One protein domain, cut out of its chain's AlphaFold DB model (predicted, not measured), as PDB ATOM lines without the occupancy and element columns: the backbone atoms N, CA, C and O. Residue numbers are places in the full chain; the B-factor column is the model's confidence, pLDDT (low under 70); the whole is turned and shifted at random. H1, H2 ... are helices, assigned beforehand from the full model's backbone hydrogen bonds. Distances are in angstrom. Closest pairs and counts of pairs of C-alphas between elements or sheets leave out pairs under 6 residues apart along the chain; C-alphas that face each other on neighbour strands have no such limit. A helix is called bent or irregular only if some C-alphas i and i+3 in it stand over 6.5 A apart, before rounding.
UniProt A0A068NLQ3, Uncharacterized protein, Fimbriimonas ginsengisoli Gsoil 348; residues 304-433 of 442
ATOM      1  N   HIS A 304      56.563  54.277  94.114       70.88
ATOM      2  CA  HIS A 304      57.337  55.079  95.082       70.88
ATOM      3  C   HIS A 304      58.836  55.070  94.746       70.88
ATOM      4  O   HIS A 304      59.497  56.096  94.891       70.88
ATOM      5  N   TYR A 305      59.353  53.965  94.194       80.00
ATOM      6  CA  TYR A 305      60.693  53.932  93.606       80.00
ATOM      7  C   TYR A 305      60.814  54.883  92.419       80.00
ATOM      8  O   TYR A 305      61.830  55.560  92.297       80.00
ATOM      9  N   ALA A 306      59.772  54.998  91.590       80.69
ATOM     10  CA  ALA A 306      59.738  55.987  90.520       80.69
ATOM     11  C   ALA A 306      59.753  57.422  91.075       80.69
ATOM     12  O   ALA A 306      60.530  58.235  90.594       80.69
ATOM     13  N   MET A 307      58.988  57.734  92.126       80.75
ATOM     14  CA  MET A 307      59.021  59.059  92.768       80.75
ATOM     15  C   MET A 307      60.393  59.384  93.376       80.75
ATOM     16  O   MET A 307      60.897  60.492  93.190       80.75
ATOM     17  N   LEU A 308      61.021  58.420  94.059       83.88
ATOM     18  CA  LEU A 308      62.396  58.552  94.553       83.88
ATOM     19  C   LEU A 308      63.372  58.783  93.401       83.88
ATOM     20  O   LEU A 308      64.203  59.682  93.477       83.88
ATOM     21  N   GLY A 309      63.222  58.020  92.319       87.44
ATOM     22  CA  GLY A 309      63.934  58.238  91.071       87.44
ATOM     23  C   GLY A 309      63.774  59.679  90.595       87.44
ATOM     24  O   GLY A 309      64.777  60.362  90.432       87.44
ATOM     25  N   VAL A 310      62.544  60.179  90.456       85.56
ATOM     26  CA  VAL A 310      62.259  61.546  89.985       85.56
ATOM     27  C   VAL A 310      62.949  62.592  90.858       85.56
ATOM     28  O   VAL A 310      63.607  63.490  90.335       85.56
ATOM     29  N   ALA A 311      62.854  62.464  92.181       86.25
ATOM     30  CA  ALA A 311      63.505  63.387  93.104       86.25
ATOM     31  C   ALA A 311      65.036  63.356  92.960       86.25
ATOM     32  O   ALA A 311      65.672  64.405  92.844       86.25
ATOM     33  N   LEU A 312      65.629  62.159  92.912       88.75
ATOM     34  CA  LEU A 312      67.067  61.992  92.708       88.75
ATOM     35  C   LEU A 312      67.503  62.548  91.349       88.75
ATOM     36  O   LEU A 312      68.498  63.261  91.275       88.75
ATOM     37  N   GLY A 313      66.744  62.286  90.288       86.50
ATOM     38  CA  GLY A 313      67.023  62.786  88.946       86.50
ATOM     39  C   GLY A 313      66.947  64.309  88.871       86.50
ATOM     40  O   GLY A 313      67.769  64.931  88.210       86.50
ATOM     41  N   ALA A 314      66.020  64.937  89.595       86.00
ATOM     42  CA  ALA A 314      65.915  66.393  89.616       86.00
ATOM     43  C   ALA A 314      67.101  67.054  90.343       86.00
ATOM     44  O   ALA A 314      67.539  68.136  89.950       86.00
ATOM     45  N   VAL A 315      67.634  66.410  91.389       87.94
ATOM     46  CA  VAL A 315      68.661  66.998  92.267       87.94
ATOM     47  C   VAL A 315      70.088  66.650  91.846       87.94
ATOM     48  O   VAL A 315      70.946  67.529  91.844       87.94
ATOM     49  N   VAL A 316      70.375  65.394  91.494       88.12
ATOM     50  CA  VAL A 316      71.745  64.897  91.258       88.12
ATOM     51  C   VAL A 316      72.518  65.713  90.213       88.12
ATOM     52  O   VAL A 316      73.671  66.049  90.489       88.12
ATOM     53  N   PRO A 317      71.931  66.118  89.069       83.75
ATOM     54  CA  PRO A 317      72.640  66.930  88.077       83.75
ATOM     55  C   PRO A 317      73.042  68.323  88.568       83.75
ATOM     56  O   PRO A 317      73.945  68.926  87.993       83.75
ATOM     57  N   LEU A 318      72.400  68.831  89.626       82.75
ATOM     58  CA  LEU A 318      72.693  70.139  90.219       82.75
ATOM     59  C   LEU A 318      73.911  70.095  91.157       82.75
ATOM     60  O   LEU A 318      74.502  71.128  91.465       82.75
ATOM     61  N   LEU A 319      74.300  68.911  91.641       84.00
ATOM     62  CA  LEU A 319      75.375  68.782  92.629       84.00
ATOM     63  C   LEU A 319      76.763  69.148  92.058       84.00
ATOM     64  O   LEU A 319      77.475  69.917  92.709       84.00
ATOM     65  N   PRO A 320      77.164  68.688  90.852       79.75
ATOM     66  CA  PRO A 320      78.455  69.053  90.269       79.75
ATOM     67  C   PRO A 320      78.555  70.540  89.912       79.75
ATOM     68  O   PRO A 320      79.619  71.138  90.076       79.75
ATOM     69  N   SER A 321      77.461  71.155  89.441       76.38
ATOM     70  CA  SER A 321      77.447  72.584  89.098       76.38
ATOM     71  C   SER A 321      77.622  73.462  90.329       76.38
ATOM     72  O   SER A 321      78.390  74.422  90.291       76.38
ATOM     73  N   ASP A 322      76.968  73.101  91.432       78.31
ATOM     74  CA  ASP A 322      77.077  73.818  92.704       78.31
ATOM     75  C   ASP A 322      78.452  73.671  93.329       78.31
ATOM     76  O   ASP A 322      78.976  74.603  93.939       78.31
ATOM     77  N   TRP A 323      79.051  72.496  93.172       76.12
ATOM     78  CA  TRP A 323      80.408  72.254  93.621       76.12
ATOM     79  C   TRP A 323      81.426  73.102  92.839       76.12
ATOM     80  O   TRP A 323      82.262  73.778  93.448       76.12
ATOM     81  N   LEU A 324      81.318  73.140  91.505       73.69
ATOM     82  CA  LEU A 324      82.211  73.923  90.642       73.69
ATOM     83  C   LEU A 324      82.065  75.433  90.841       73.69
ATOM     84  O   LEU A 324      83.075  76.136  90.894       73.69
ATOM     85  N   SER A 325      80.833  75.930  90.974       71.31
ATOM     86  CA  SER A 325      80.556  77.366  91.121       71.31
ATOM     87  C   SER A 325      81.132  77.955  92.409       71.31
ATOM     88  O   SER A 325      81.501  79.126  92.441       71.31
ATOM     89  N   ARG A 326      81.268  77.141  93.461       69.44
ATOM     90  CA  ARG A 326      81.790  77.577  94.764       69.44
ATOM     91  C   ARG A 326      83.298  77.491  94.889       69.44
ATOM     92  O   ARG A 326      83.873  78.219  95.692       69.44
ATOM     93  N   ARG A 327      83.935  76.538  94.204       64.69
ATOM     94  CA  ARG A 327      85.339  76.189  94.487       64.69
ATOM     95  C   ARG A 327      86.275  76.303  93.286       64.69
ATOM     96  O   ARG A 327      87.486  76.165  93.464       64.69
ATOM     97  N   GLY A 328      85.740  76.642  92.107       54.75
ATOM     98  CA  GLY A 328      86.481  76.671  90.847       54.75
ATOM     99  C   GLY A 328      86.934  75.270  90.423       54.75
ATOM    100  O   GLY A 328      86.927  74.326  91.211       54.75
ATOM    101  N   TRP A 329      87.342  75.107  89.164       52.03
ATOM    102  CA  TRP A 329      87.860  73.831  88.656       52.03
ATOM    103  C   TRP A 329      89.246  73.550  89.251       52.03
ATOM    104  O   TRP A 329      90.274  73.840  88.646       52.03
ATOM    105  N   ARG A 330      89.306  73.020  90.474       55.78
ATOM    106  CA  ARG A 330      90.576  72.723  91.149       55.78
ATOM    107  C   ARG A 330      90.873  71.226  91.099       55.78
ATOM    108  O   ARG A 330      90.606  70.481  92.032       55.78
ATOM    109  N   GLY A 331      91.468  70.821  89.975       64.06
ATOM    110  CA  GLY A 331      92.277  69.604  89.858       64.06
ATOM    111  C   GLY A 331      91.608  68.396  89.198       64.06
ATOM    112  O   GLY A 331      90.417  68.132  89.366       64.06
ATOM    113  N   ALA A 332      92.424  67.614  88.483       66.81
ATOM    114  CA  ALA A 332      92.030  66.357  87.840       66.81
ATOM    115  C   ALA A 332      91.417  65.341  88.825       66.81
ATOM    116  O   ALA A 332      90.544  64.570  88.442       66.81
ATOM    117  N   ALA A 333      91.811  65.388  90.104       69.12
ATOM    118  CA  ALA A 333      91.269  64.528  91.155       69.12
ATOM    119  C   ALA A 333      89.782  64.800  91.453       69.12
ATOM    120  O   ALA A 333      89.006  63.858  91.579       69.12
ATOM    121  N   GLY A 334      89.359  66.068  91.521       68.56
ATOM    122  CA  GLY A 334      87.951  66.417  91.737       68.56
ATOM    123  C   GLY A 334      87.076  66.007  90.551       68.56
ATOM    124  O   GLY A 334      86.018  65.413  90.740       68.56
ATOM    125  N   ALA A 335      87.563  66.244  89.328       69.00
ATOM    126  CA  ALA A 335      86.899  65.795  88.106       69.00
ATOM    127  C   ALA A 335      86.790  64.261  88.045       69.00
ATOM    128  O   ALA A 335      85.724  63.740  87.742       69.00
ATOM    129  N   PHE A 336      87.856  63.536  88.399       72.75
ATOM    130  CA  PHE A 336      87.846  62.075  88.467       72.75
ATOM    131  C   PHE A 336      86.814  61.551  89.475       72.75
ATOM    132  O   PHE A 336      85.998  60.703  89.122       72.75
ATOM    133  N   LEU A 337      86.790  62.088  90.700       72.50
ATOM    134  CA  LEU A 337      85.828  61.681  91.731       72.50
ATOM    135  C   LEU A 337      84.376  61.965  91.312       72.50
ATOM    136  O   LEU A 337      83.501  61.127  91.529       72.50
ATOM    137  N   TRP A 338      84.118  63.106  90.664       78.62
ATOM    138  CA  TRP A 338      82.799  63.413  90.111       78.62
ATOM    139  C   TRP A 338      82.411  62.500  88.951       78.62
ATOM    140  O   TRP A 338      81.255  62.096  88.887       78.62
ATOM    141  N   SER A 339      83.347  62.124  88.079       74.38
ATOM    142  CA  SER A 339      83.096  61.145  87.013       74.38
ATOM    143  C   SER A 339      82.757  59.767  87.579       74.38
ATOM    144  O   SER A 339      81.822  59.125  87.104       74.38
ATOM    145  N   VAL A 340      83.456  59.329  88.632       74.69
ATOM    146  CA  VAL A 340      83.144  58.073  89.333       74.69
ATOM    147  C   VAL A 340      81.749  58.132  89.961       74.69
ATOM    148  O   VAL A 340      80.975  57.192  89.793       74.69
ATOM    149  N   LEU A 341      81.383  59.237  90.623       78.31
ATOM    150  CA  LEU A 341      80.026  59.416  91.156       78.31
ATOM    151  C   LEU A 341      78.971  59.441  90.052       78.31
ATOM    152  O   LEU A 341      77.953  58.768  90.178       78.31
ATOM    153  N   ALA A 342      79.210  60.192  88.979       77.81
ATOM    154  CA  ALA A 342      78.276  60.320  87.872       77.81
ATOM    155  C   ALA A 342      78.031  58.971  87.182       77.81
ATOM    156  O   ALA A 342      76.902  58.677  86.818       77.81
ATOM    157  N   LEU A 343      79.045  58.115  87.055       75.88
ATOM    158  CA  LEU A 343      78.871  56.769  86.498       75.88
ATOM    159  C   LEU A 343      78.268  55.781  87.506       75.88
ATOM    160  O   LEU A 343      77.472  54.921  87.128       75.88
ATOM    161  N   GLY A 344      78.609  55.907  88.791       78.06
ATOM    162  CA  GLY A 344      78.115  55.020  89.846       78.06
ATOM    163  C   GLY A 344      76.650  55.258  90.220       78.06
ATOM    164  O   GLY A 344      75.943  54.309  90.557       78.06
ATOM    165  N   PHE A 345      76.164  56.501  90.138       83.25
ATOM    166  CA  PHE A 345      74.805  56.854  90.565       83.25
ATOM    167  C   PHE A 345      73.707  56.170  89.730       83.25
ATOM    168  O   PHE A 345      72.801  55.580  90.319       83.25
ATOM    169  N   PRO A 346      73.778  56.159  88.383       83.75
ATOM    170  CA  PRO A 346      72.877  55.381  87.539       83.75
ATOM    171  C   PRO A 346      72.849  53.887  87.879       83.75
ATOM    172  O   PRO A 346      71.765  53.314  87.977       83.75
ATOM    173  N   ALA A 347      74.013  53.266  88.104       82.38
ATOM    174  CA  ALA A 347      74.098  51.854  88.483       82.38
ATOM    175  C   ALA A 347      73.389  51.598  89.819       82.38
ATOM    176  O   ALA A 347      72.572  50.685  89.930       82.38
ATOM    177  N   LEU A 348      73.645  52.454  90.814       83.38
ATOM    178  CA  LEU A 348      73.000  52.382  92.121       83.38
ATOM    179  C   LEU A 348      71.479  52.497  92.004       83.38
ATOM    180  O   LEU A 348      70.758  51.691  92.585       83.38
ATOM    181  N   VAL A 349      70.988  53.478  91.248       86.75
ATOM    182  CA  VAL A 349      69.554  53.691  91.026       86.75
ATOM    183  C   VAL A 349      68.909  52.455  90.403       86.75
ATOM    184  O   VAL A 349      67.870  52.014  90.889       86.75
ATOM    185  N   VAL A 350      69.523  51.876  89.368       83.12
ATOM    186  CA  VAL A 350      68.989  50.688  88.683       83.12
ATOM    187  C   VAL A 350      68.908  49.495  89.631       83.12
ATOM    188  O   VAL A 350      67.875  48.832  89.689       83.12
ATOM    189  N   VAL A 351      69.960  49.236  90.408       81.62
ATOM    190  CA  VAL A 351      70.009  48.051  91.274       81.62
ATOM    191  C   VAL A 351      69.153  48.221  92.535       81.62
ATOM    192  O   VAL A 351      68.459  47.294  92.952       81.62
ATOM    193  N   MET A 352      69.160  49.412  93.139       82.12
ATOM    194  CA  MET A 352      68.456  49.676  94.399       82.12
ATOM    195  C   MET A 352      66.970  49.972  94.198       82.12
ATOM    196  O   MET A 352      66.141  49.502  94.976       82.12
ATOM    197  N   LEU A 353      66.624  50.757  93.175       82.75
ATOM    198  CA  LEU A 353      65.248  51.205  92.929       82.75
ATOM    199  C   LEU A 353      64.555  50.390  91.822       82.75
ATOM    200  O   LEU A 353      63.370  50.595  91.540       82.75
ATOM    201  N   GLY A 354      65.281  49.463  91.192       83.38
ATOM    202  CA  GLY A 354      64.789  48.630  90.104       83.38
ATOM    203  C   GLY A 354      64.437  49.431  88.848       83.38
ATOM    204  O   GLY A 354      64.665  50.640  88.743       83.38
ATOM    205  N   GLY A 355      63.808  48.757  87.882       81.06
ATOM    206  CA  GLY A 355      63.452  49.382  86.605       81.06
ATOM    207  C   GLY A 355      62.512  50.582  86.744       81.06
ATOM    208  O   GLY A 355      62.703  51.598  86.082       81.06
ATOM    209  N   LYS A 356      61.537  50.522  87.661       83.00
ATOM    210  CA  LYS A 356      60.601  51.635  87.890       83.00
ATOM    211  C   LYS A 356      61.306  52.865  88.475       83.00
ATOM    212  O   LYS A 356      61.016  53.985  88.060       83.00
ATOM    213  N   GLY A 357      62.265  52.672  89.382       84.94
ATOM    214  CA  GLY A 357      63.070  53.769  89.906       84.94
ATOM    215  C   GLY A 357      64.042  54.361  88.897       84.94
ATOM    216  O   GLY A 357      64.189  55.578  88.854       84.94
ATOM    217  N   ALA A 358      64.627  53.539  88.025       84.31
ATOM    218  CA  ALA A 358      65.443  54.020  86.913       84.31
ATOM    219  C   ALA A 358      64.638  54.877  85.923       84.31
ATOM    220  O   ALA A 358      65.095  55.948  85.529       84.31
ATOM    221  N   VAL A 359      63.412  54.463  85.579       81.81
ATOM    222  CA  VAL A 359      62.497  55.267  84.746       81.81
ATOM    223  C   VAL A 359      62.168  56.595  85.427       81.81
ATOM    224  O   VAL A 359      62.262  57.651  84.804       81.81
ATOM    225  N   GLY A 360      61.841  56.555  86.723       83.44
ATOM    226  CA  GLY A 360      61.629  57.761  87.517       83.44
ATOM    227  C   GLY A 360      62.850  58.679  87.525       83.44
ATOM    228  O   GLY A 360      62.715  59.881  87.334       83.44
ATOM    229  N   PHE A 361      64.049  58.119  87.677       89.31
ATOM    230  CA  PHE A 361      65.306  58.860  87.641       89.31
ATOM    231  C   PHE A 361      65.506  59.582  86.319       89.31
ATOM    232  O   PHE A 361      65.705  60.790  86.336       89.31
ATOM    233  N   VAL A 362      65.338  58.901  85.184       80.94
ATOM    234  CA  VAL A 362      65.423  59.536  83.859       80.94
ATOM    235  C   VAL A 362      64.386  60.653  83.694       80.94
ATOM    236  O   VAL A 362      64.725  61.736  83.221       80.94
ATOM    237  N   ALA A 363      63.147  60.446  84.149       76.50
ATOM    238  CA  ALA A 363      62.129  61.499  84.134       76.50
ATOM    239  C   ALA A 363      62.529  62.706  85.008       76.50
ATOM    240  O   ALA A 363      62.403  63.855  84.586       76.50
ATOM    241  N   GLY A 364      63.074  62.449  86.199       83.81
ATOM    242  CA  GLY A 364      63.612  63.468  87.097       83.81
ATOM    243  C   GLY A 364      64.789  64.239  86.511       83.81
ATOM    244  O   GLY A 364      64.859  65.454  86.677       83.81
ATOM    245  N   LEU A 365      65.689  63.570  85.782       79.69
ATOM    246  CA  LEU A 365      66.814  64.211  85.094       79.69
ATOM    247  C   LEU A 365      66.312  65.282  84.112       79.69
ATOM    248  O   LEU A 365      66.912  66.355  84.028       79.69
ATOM    249  N   GLY A 366      65.162  65.063  83.466       68.62
ATOM    250  CA  GLY A 366      64.476  66.076  82.653       68.62
ATOM    251  C   GLY A 366      63.993  67.304  83.441       68.62
ATOM    252  O   GLY A 366      63.957  68.406  82.896       68.62
ATOM    253  N   LEU A 367      63.684  67.154  84.735       79.19
ATOM    254  CA  LEU A 367      63.280  68.254  85.623       79.19
ATOM    255  C   LEU A 367      64.464  69.062  86.167       79.19
ATOM    256  O   LEU A 367      64.272  70.190  86.622       79.19
ATOM    257  N   SER A 368      65.691  68.540  86.099       78.81
ATOM    258  CA  SER A 368      66.875  69.243  86.618       78.81
ATOM    259  C   SER A 368      67.107  70.602  85.938       78.81
ATOM    260  O   SER A 368      67.424  71.585  86.611       78.81
ATOM    261  N   GLY A 369      66.850  70.705  84.628       67.44
ATOM    262  CA  GLY A 369      66.927  71.966  83.884       67.44
ATOM    263  C   GLY A 369      65.893  72.998  84.348       67.44
ATOM    264  O   GLY A 369      66.210  74.181  84.458       67.44
ATOM    265  N   LEU A 370      64.684  72.552  84.712       70.81
ATOM    266  CA  LEU A 370      63.664  73.410  85.322       70.81
ATOM    267  C   LEU A 370      64.114  73.893  86.707       70.81
ATOM    268  O   LEU A 370      64.038  75.087  86.991       70.81
ATOM    269  N   CYS A 371      64.631  72.995  87.552       78.94
ATOM    270  CA  CYS A 371      65.172  73.359  88.862       78.94
ATOM    271  C   CYS A 371      66.303  74.390  88.745       78.94
ATOM    272  O   CYS A 371      66.374  75.319  89.549       78.94
ATOM    273  N   GLN A 372      67.156  74.280  87.727       75.25
ATOM    274  CA  GLN A 372      68.210  75.260  87.495       75.25
ATOM    275  C   GLN A 372      67.691  76.594  86.943       75.25
ATOM    276  O   GLN A 372      68.147  77.653  87.382       75.25
ATOM    277  N   ALA A 373      66.699  76.571  86.050       66.94
ATOM    278  CA  ALA A 373      66.043  77.784  85.565       66.94
ATOM    279  C   ALA A 373      65.374  78.558  86.717       66.94
ATOM    280  O   ALA A 373      65.510  79.779  86.810       66.94
ATOM    281  N   LEU A 374      64.732  77.848  87.655       77.81
ATOM    282  CA  LEU A 374      64.148  78.430  88.870       77.81
ATOM    283  C   LEU A 374      65.200  79.083  89.781       77.81
ATOM    284  O   LEU A 374      64.907  80.073  90.451       77.81
ATOM    285  N   ARG A 375      66.441  78.588  89.761       79.19
ATOM    286  CA  ARG A 375      67.586  79.186  90.468       79.19
ATOM    287  C   ARG A 375      68.189  80.401  89.757       79.19
ATOM    288  O   ARG A 375      69.131  80.991  90.279       79.19
ATOM    289  N   ARG A 376      67.648  80.800  88.597       75.00
ATOM    290  CA  ARG A 376      68.139  81.906  87.751       75.00
ATOM    291  C   ARG A 376      69.593  81.738  87.289       75.00
ATOM    292  O   ARG A 376      70.251  82.722  86.949       75.00
ATOM    293  N   GLU A 377      70.104  80.510  87.255       73.25
ATOM    294  CA  GLU A 377      71.442  80.230  86.738       73.25
ATOM    295  C   GLU A 377      71.432  80.116  85.209       73.25
ATOM    296  O   GLU A 377      70.480  79.622  84.614       73.25
ATOM    297  N   ARG A 378      72.515  80.566  84.560       75.69
ATOM    298  CA  ARG A 378      72.678  80.525  83.091       75.69
ATOM    299  C   ARG A 378      73.515  79.340  82.595       75.69
ATOM    300  O   ARG A 378      73.806  79.251  81.406       75.69
ATOM    301  N   SER A 379      73.963  78.472  83.500       74.31
ATOM    302  CA  SER A 379      74.842  77.355  83.157       74.31
ATOM    303  C   SER A 379      74.056  76.224  82.498       74.31
ATOM    304  O   SER A 379      73.045  75.786  83.030       74.31
ATOM    305  N   LEU A 380      74.555  75.711  81.370       77.31
ATOM    306  CA  LEU A 380      74.005  74.519  80.706       77.31
ATOM    307  C   LEU A 380      74.529  73.208  81.312       77.31
ATOM    308  O   LEU A 380      74.182  72.120  80.854       77.31
ATOM    309  N   MET A 381      75.395  73.293  82.324       76.44
ATOM    310  CA  MET A 381      76.132  72.142  82.828       76.44
ATOM    311  C   MET A 381      75.231  71.049  83.432       76.44
ATOM    312  O   MET A 381      75.390  69.902  83.027       76.44
ATOM    313  N   PRO A 382      74.266  71.334  84.324       74.25
ATOM    314  CA  PRO A 382      73.327  70.317  84.803       74.25
ATOM    315  C   PRO A 382      72.504  69.660  83.711       74.25
ATOM    316  O   PRO A 382      72.218  68.478  83.829       74.25
ATOM    317  N   LEU A 383      72.190  70.362  82.621       68.69
ATOM    318  CA  LEU A 383      71.501  69.752  81.486       68.69
ATOM    319  C   LEU A 383      72.415  68.765  80.741       68.69
ATOM    320  O   LEU A 383      71.982  67.669  80.393       68.69
ATOM    321  N   ALA A 384      73.699  69.102  80.572       76.06
ATOM    322  CA  ALA A 384      74.699  68.187  80.018       76.06
ATOM    323  C   ALA A 384      74.956  66.975  80.936       76.06
ATOM    324  O   ALA A 384      75.018  65.840  80.463       76.06
ATOM    325  N   VAL A 385      75.045  67.195  82.253       79.00
ATOM    326  CA  VAL A 385      75.167  66.123  83.254       79.00
ATOM    327  C   VAL A 385      73.918  65.244  83.239       79.00
ATOM    328  O   VAL A 385      74.039  64.026  83.206       79.00
ATOM    329  N   ALA A 386      72.724  65.832  83.199       73.31
ATOM    330  CA  ALA A 386      71.466  65.100  83.145       73.31
ATOM    331  C   ALA A 386      71.346  64.243  81.881       73.31
ATOM    332  O   ALA A 386      70.923  63.089  81.965       73.31
ATOM    333  N   ALA A 387      71.768  64.765  80.726       71.06
ATOM    334  CA  ALA A 387      71.814  64.011  79.477       71.06
ATOM    335  C   ALA A 387      72.801  62.834  79.561       71.06
ATOM    336  O   ALA A 387      72.445  61.711  79.201       71.06
ATOM    337  N   GLY A 388      74.003  63.066  80.102       75.12
ATOM    338  CA  GLY A 388      75.002  62.018  80.325       75.12
ATOM    339  C   GLY A 388      74.499  60.925  81.268       75.12
ATOM    340  O   GLY A 388      74.521  59.751  80.913       75.12
ATOM    341  N   LEU A 389      73.954  61.312  82.425       81.31
ATOM    342  CA  LEU A 389      73.363  60.384  83.391       81.31
ATOM    343  C   LEU A 389      72.200  59.598  82.783       81.31
ATOM    344  O   LEU A 389      72.120  58.397  83.002       81.31
ATOM    345  N   SER A 390      71.344  60.238  81.981       67.06
ATOM    346  CA  SER A 390      70.225  59.566  81.307       67.06
ATOM    347  C   SER A 390      70.727  58.500  80.335       67.06
ATOM    348  O   SER A 390      70.256  57.364  80.375       67.06
ATOM    349  N   ALA A 391      71.719  58.837  79.503       74.25
ATOM    350  CA  ALA A 391      72.330  57.893  78.572       74.25
ATOM    351  C   ALA A 391      72.981  56.712  79.311       74.25
ATOM    352  O   ALA A 391      72.778  55.556  78.935       74.25
ATOM    353  N   THR A 392      73.698  56.984  80.406       76.62
ATOM    354  CA  THR A 392      74.286  55.943  81.258       76.62
ATOM    355  C   THR A 392      73.213  55.070  81.912       76.62
ATOM    356  O   THR A 392      73.345  53.850  81.895       76.62
ATOM    357  N   THR A 393      72.128  55.645  82.443       76.62
ATOM    358  CA  THR A 393      71.020  54.877  83.033       76.62
ATOM    359  C   THR A 393      70.372  53.957  82.005       76.62
ATOM    360  O   THR A 393      70.140  52.793  82.316       76.62
ATOM    361  N   VAL A 394      70.125  54.432  80.779       71.62
ATOM    362  CA  VAL A 394      69.552  53.610  79.699       71.62
ATOM    363  C   VAL A 394      70.476  52.443  79.342       71.62
ATOM    364  O   VAL A 394      70.011  51.308  79.253       71.62
ATOM    365  N   ALA A 395      71.780  52.697  79.195       75.25
ATOM    366  CA  ALA A 395      72.756  51.654  78.888       75.25
ATOM    367  C   ALA A 395      72.850  50.600  80.006       75.25
ATOM    368  O   ALA A 395      72.846  49.397  79.743       75.25
ATOM    369  N   LEU A 396      72.885  51.045  81.265       77.06
ATOM    370  CA  LEU A 396      73.003  50.159  82.422       77.06
ATOM    371  C   LEU A 396      71.721  49.389  82.727       77.06
ATOM    372  O   LEU A 396      71.808  48.285  83.254       77.06
ATOM    373  N   LEU A 397      70.544  49.921  82.391       72.06
ATOM    374  CA  LEU A 397      69.275  49.238  82.642       72.06
ATOM    375  C   LEU A 397      69.192  47.892  81.910       72.06
ATOM    376  O   LEU A 397      68.669  46.929  82.461       72.06
ATOM    377  N   GLY A 398      69.730  47.816  80.688       68.88
ATOM    378  CA  GLY A 398      69.806  46.560  79.939       68.88
ATOM    379  C   GLY A 398      70.807  45.570  80.537       68.88
ATOM    380  O   GLY A 398      70.548  44.372  80.556       68.88
ATOM    381  N   TRP A 399      71.928  46.071  81.056       72.00
ATOM    382  CA  TRP A 399      73.040  45.253  81.551       72.00
ATOM    383  C   TRP A 399      72.844  44.755  82.989       72.00
ATOM    384  O   TRP A 399      73.263  43.657  83.332       72.00
ATOM    385  N   LEU A 400      72.183  45.555  83.827       74.25
ATOM    386  CA  LEU A 400      71.939  45.274  85.245       74.25
ATOM    387  C   LEU A 400      70.525  44.747  85.508       74.25
ATOM    388  O   LEU A 400      70.113  44.670  86.665       74.25
ATOM    389  N   ARG A 401      69.776  44.389  84.459       70.12
ATOM    390  CA  ARG A 401      68.397  43.900  84.579       70.12
ATOM    391  C   ARG A 401      68.297  42.723  85.549       70.12
ATOM    392  O   ARG A 401      67.467  42.764  86.447       70.12
ATOM    393  N   ASP A 402      69.199  41.755  85.428       71.81
ATOM    394  CA  ASP A 402      69.204  40.559  86.277       71.81
ATOM    395  C   ASP A 402      69.628  40.878  87.724       71.81
ATOM    396  O   ASP A 402      69.198  40.231  88.673       71.81
ATOM    397  N   SER A 403      70.423  41.937  87.919       71.00
ATOM    398  CA  SER A 403      70.805  42.434  89.251       71.00
ATOM    399  C   SER A 403      69.712  43.278  89.919       71.00
ATOM    400  O   SER A 403      69.763  43.515  91.124       71.00
ATOM    401  N   ALA A 404      68.703  43.739  89.175       62.47
ATOM    402  CA  ALA A 404      67.571  44.467  89.745       62.47
ATOM    403  C   ALA A 404      66.609  43.544  90.522       62.47
ATOM    404  O   ALA A 404      65.881  44.020  91.403       62.47
ATOM    405  N   ASP A 405      66.658  42.234  90.259       72.12
ATOM    406  CA  ASP A 405      65.801  41.206  90.865       72.12
ATOM    407  C   ASP A 405      66.445  40.494  92.072       72.12
ATOM    408  O   ASP A 405      65.917  39.496  92.561       72.12
ATOM    409  N   LEU A 406      67.549  41.035  92.604       76.94
ATOM    410  CA  LEU A 406      68.190  40.529  93.824       76.94
ATOM    411  C   LEU A 406      67.210  40.434  95.002       76.94
ATOM    412  O   LEU A 406      66.306  41.270  95.166       76.94
ATOM    413  N   SER A 407      67.441  39.440  95.863       79.81
ATOM    414  CA  SER A 407      66.665  39.249  97.086       79.81
ATOM    415  C   SER A 407      66.827  40.438  98.042       79.81
ATOM    416  O   SER A 407      67.743  41.259  97.932       79.81
ATOM    417  N   ARG A 408      65.908  40.561  99.009       71.56
ATOM    418  CA  ARG A 408      65.911  41.680  99.966       71.56
ATOM    419  C   ARG A 408      67.232  41.777 100.735       71.56
ATOM    420  O   ARG A 408      67.754  42.881 100.871       71.56
ATOM    421  N   ASP A 409      67.763  40.657 101.211       74.62
ATOM    422  CA  ASP A 409      68.972  40.639 102.044       74.62
ATOM    423  C   ASP A 409      70.225  40.990 101.228       74.62
ATOM    424  O   ASP A 409      71.066  41.769 101.679       74.62
ATOM    425  N   GLU A 410      70.295  40.537  99.975       75.31
ATOM    426  CA  GLU A 410      71.355  40.919  99.035       75.31
ATOM    427  C   GLU A 410      71.313  42.414  98.711       75.31
ATOM    428  O   GLU A 410      72.354  43.072  98.703       75.31
ATOM    429  N   LYS A 411      70.116  42.988  98.518       69.75
ATOM    430  CA  LYS A 411      69.952  44.437  98.325       69.75
ATOM    431  C   LYS A 411      70.400  45.227  99.548       69.75
ATOM    432  O   LYS A 411      71.044  46.259  99.384       69.75
ATOM    433  N   VAL A 412      70.106  44.754 100.761       73.44
ATOM    434  CA  VAL A 412      70.547  45.404 102.006       73.44
ATOM    435  C   VAL A 412      72.072  45.359 102.143       73.44
ATOM    436  O   VAL A 412      72.682  46.386 102.443       73.44
ATOM    437  N   HIS A 413      72.709  44.215 101.879       75.38
ATOM    438  CA  HIS A 413      74.170  44.119 101.897       75.38
ATOM    439  C   HIS A 413      74.821  44.984 100.819       75.38
ATOM    440  O   HIS A 413      75.747  45.742 101.109       75.38
ATOM    441  N   LEU A 414      74.299  44.945  99.595       74.81
ATOM    442  CA  LEU A 414      74.795  45.773  98.508       74.81
ATOM    443  C   LEU A 414      74.612  47.266  98.807       74.81
ATOM    444  O   LEU A 414      75.519  48.051  98.534       74.81
ATOM    445  N   PHE A 415      73.495  47.663  99.423       71.31
ATOM    446  CA  PHE A 415      73.274  49.030  99.891       71.31
ATOM    447  C   PHE A 415      74.302  49.443 100.949       71.31
ATOM    448  O   PHE A 415      74.821  50.553 100.889       71.31
ATOM    449  N   ALA A 416      74.652  48.560 101.888       71.44
ATOM    450  CA  ALA A 416      75.673  48.852 102.891       71.44
ATOM    451  C   ALA A 416      77.054  49.097 102.252       71.44
ATOM    452  O   ALA A 416      77.720  50.078 102.588       71.44
ATOM    453  N   TYR A 417      77.462  48.264 101.287       75.31
ATOM    454  CA  TYR A 417      78.740  48.428 100.582       75.31
ATOM    455  C   TYR A 417      78.764  49.663  99.679       75.31
ATOM    456  O   TYR A 417      79.703  50.458  99.730       75.31
ATOM    457  N   THR A 418      77.725  49.851  98.867       70.62
ATOM    458  CA  THR A 418      77.638  50.978  97.927       70.62
ATOM    459  C   THR A 418      77.414  52.305  98.646       70.62
ATOM    460  O   THR A 418      78.068  53.293  98.318       70.62
ATOM    461  N   GLY A 419      76.569  52.325  99.678       67.44
ATOM    462  CA  GLY A 419      76.375  53.466 100.568       67.44
ATOM    463  C   GLY A 419      77.660  53.839 101.305       67.44
ATOM    464  O   GLY A 419      78.045  55.006 101.298       67.44
ATOM    465  N   GLY A 420      78.382  52.857 101.858       69.19
ATOM    466  CA  GLY A 420      79.705  53.073 102.451       69.19
ATOM    467  C   GLY A 420      80.707  53.662 101.451       69.19
ATOM    468  O   GLY A 420      81.366  54.655 101.751       69.19
ATOM    469  N   GLY A 421      80.765  53.117 100.231       73.94
ATOM    470  CA  GLY A 421      81.607  53.635  99.149       73.94
ATOM    471  C   GLY A 421      81.267  55.076  98.749       73.94
ATOM    472  O   GLY A 421      82.165  55.906  98.617       73.94
ATOM    473  N   LEU A 422      79.979  55.412  98.629       70.12
ATOM    474  CA  LEU A 422      79.522  56.779  98.354       70.12
ATOM    475  C   LEU A 422      79.910  57.754  99.465       70.12
ATOM    476  O   LEU A 422      80.343  58.864  99.164       70.12
ATOM    477  N   VAL A 423      79.804  57.344 100.732       70.69
ATOM    478  CA  VAL A 423      80.246  58.154 101.877       70.69
ATOM    479  C   VAL A 423      81.752  58.408 101.811       70.69
ATOM    480  O   VAL A 423      82.182  59.544 102.005       70.69
ATOM    481  N   VAL A 424      82.554  57.392 101.475       76.62
ATOM    482  CA  VAL A 424      84.006  57.549 101.289       76.62
ATOM    483  C   VAL A 424      84.308  58.524 100.151       76.62
ATOM    484  O   VAL A 424      85.097  59.447 100.337       76.62
ATOM    485  N   ILE A 425      83.655  58.386  98.993       72.88
ATOM    486  CA  ILE A 425      83.860  59.291  97.852       72.88
ATOM    487  C   ILE A 425      83.422  60.722  98.196       72.88
ATOM    488  O   ILE A 425      84.137  61.673  97.879       72.88
ATOM    489  N   ALA A 426      82.296  60.894  98.891       69.88
ATOM    490  CA  ALA A 426      81.837  62.196  99.366       69.88
ATOM    491  C   ALA A 426      82.827  62.825 100.364       69.88
ATOM    492  O   ALA A 426      83.111  64.020 100.276       69.88
ATOM    493  N   ALA A 427      83.408  62.031 101.271       72.19
ATOM    494  CA  ALA A 427      84.442  62.483 102.199       72.19
ATOM    495  C   ALA A 427      85.736  62.882 101.468       72.19
ATOM    496  O   ALA A 427      86.306  63.931 101.764       72.19
ATOM    497  N   LEU A 428      86.173  62.100 100.475       74.94
ATOM    498  CA  LEU A 428      87.322  62.433  99.627       74.94
ATOM    499  C   LEU A 428      87.079  63.719  98.836       74.94
ATOM    500  O   LEU A 428      87.946  64.592  98.818       74.94
ATOM    501  N   LEU A 429      85.888  63.886  98.254       71.75
ATOM    502  CA  LEU A 429      85.494  65.143  97.625       71.75
ATOM    503  C   LEU A 429      85.562  66.286  98.630       71.75
ATOM    504  O   LEU A 429      86.176  67.302  98.327       71.75
ATOM    505  N   ALA A 430      85.024  66.130  99.840       72.06
ATOM    506  CA  ALA A 430      85.092  67.161 100.874       72.06
ATOM    507  C   ALA A 430      86.541  67.529 101.255       72.06
ATOM    508  O   ALA A 430      86.842  68.713 101.437       72.06
ATOM    509  N   LEU A 431      87.440  66.540 101.334       74.38
ATOM    510  CA  LEU A 431      88.864  66.718 101.641       74.38
ATOM    511  C   LEU A 431      89.611  67.455 100.526       74.38
ATOM    512  O   LEU A 431      90.277  68.453 100.802       74.38
ATOM    513  N   VAL A 432      89.455  67.010  99.276       73.12
ATOM    514  CA  VAL A 432      90.069  67.637  98.090       73.12
ATOM    515  C   VAL A 432      89.506  69.040  97.854       73.12
ATOM    516  O   VAL A 432      90.157  69.899  97.270       73.12
ATOM    517  N   SER A 433      88.307  69.306  98.367       66.00
ATOM    518  CA  SER A 433      87.644  70.588  98.205       66.00
ATOM    519  C   SER A 433      88.114  71.666  99.189       66.00
ATOM    520  O   SER A 433      87.660  72.800  99.049       66.00
TER     521      SER A 433
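AT A GLANCE: This is residues 304 to 433 of the 442 residues of an uncharacterized protein of Fimbriimonas ginsengisoli Gsoil 348 (UniProt A0A068NLQ3). Picture a V made of one long helix, H3, folded at residues 353 and 354 into arms H3a and H3b; H4 covers one side of the V and packs on both arms, while on the other side H1 packs on H3b and H6 on H3a. H2 sits at the open mouth of the V, and the short H5 near its point touches H3a. The printed part has 130 residues with six named helices, H1 to H6 in that order, and no named strand; its class is all helix. It is compact, with a radius of gyration of the C-alphas of 14.8 A and spans of 43 by 31 by 22 A.

IN THESE COORDINATES: Find C-alpha 304 at (57.337, 55.079, 95.082); from there H1 runs to residue 315, 16.7 A. H2 follows, residues 318 to 327, 14.7 A. From C-alpha 332 at (92.030, 66.357, 87.840) runs H3, residues 332 to 374, assigned as one helix by its hydrogen bonds but bent: C-alphas 352 and 355 are 9.3 A apart. Its arms are H3a, residues 332 to 352, 29.6 A, with a kink of 27 degrees near residue 346, and H3b, residues 355 to 374, 29.1 A, with a kink of 36 degrees near residue 366. Next come H4, residues 381 to 399, 27.1 A, and H5, residues 402 to 405, 5.7 A. H6, residues 408 to 432, 35.5 A, ends at C-alpha 432, (90.069, 67.637, 98.090).

HOW THE PARTS SIT: Start at the hub, H3, whose arms stand at a steep tilt of 46 degrees, opposite ways; their closest C-alphas, of Val 350 and Ala 358, are 5.2 A apart. H1, H2, H3a, H3b and H4 form a bundle, a group of helices and arms gathered together. H1 touches H3b, closest at the C-alphas of Val 310 and Gly 364, 3.7 A, the same way at a shallow tilt of 33 degrees, only just short of steep. H3b and H4 touch as a helical hairpin at 5 degrees, closest at the C-alphas of Leu 365 and Ala 386, 5.1 A. Residues 389 to 397 of H4 touch H3a at a steep tilt of 47 degrees, closest at the C-alphas of Pro 346 and Thr 393, 4.9 A. H2 and H4 touch only at their ends, closest at the C-alphas of Leu 318 and Pro 382, 5.5 A. H6 touches H3a, opposite ways at a shallow tilt of 17 degrees, closest at the C-alphas of Gly 334 and Leu 429, 6.5 A; H6 and H4 are apart. H5 touches residues 350 to 352 of H3a, closest at the C-alphas of Val 351 and Ala 404, 4.6 A. In H1, H2 and H6 every O i to N i+4 pair is within hydrogen-bond range; H3a has 15 of 17, H3b 13 of 16 and H4 13 of 15, and H5 is too short for such a pair.

THE WHOLE: The two C-alphas farthest apart, of Arg 378 and Asp 409, are 44.3 A apart. The printed part has no cut and no long link. The mean pLDDT of the printed part is 75.7; look for low confidence at the 22 residues under 70, among them residues 326 to 335.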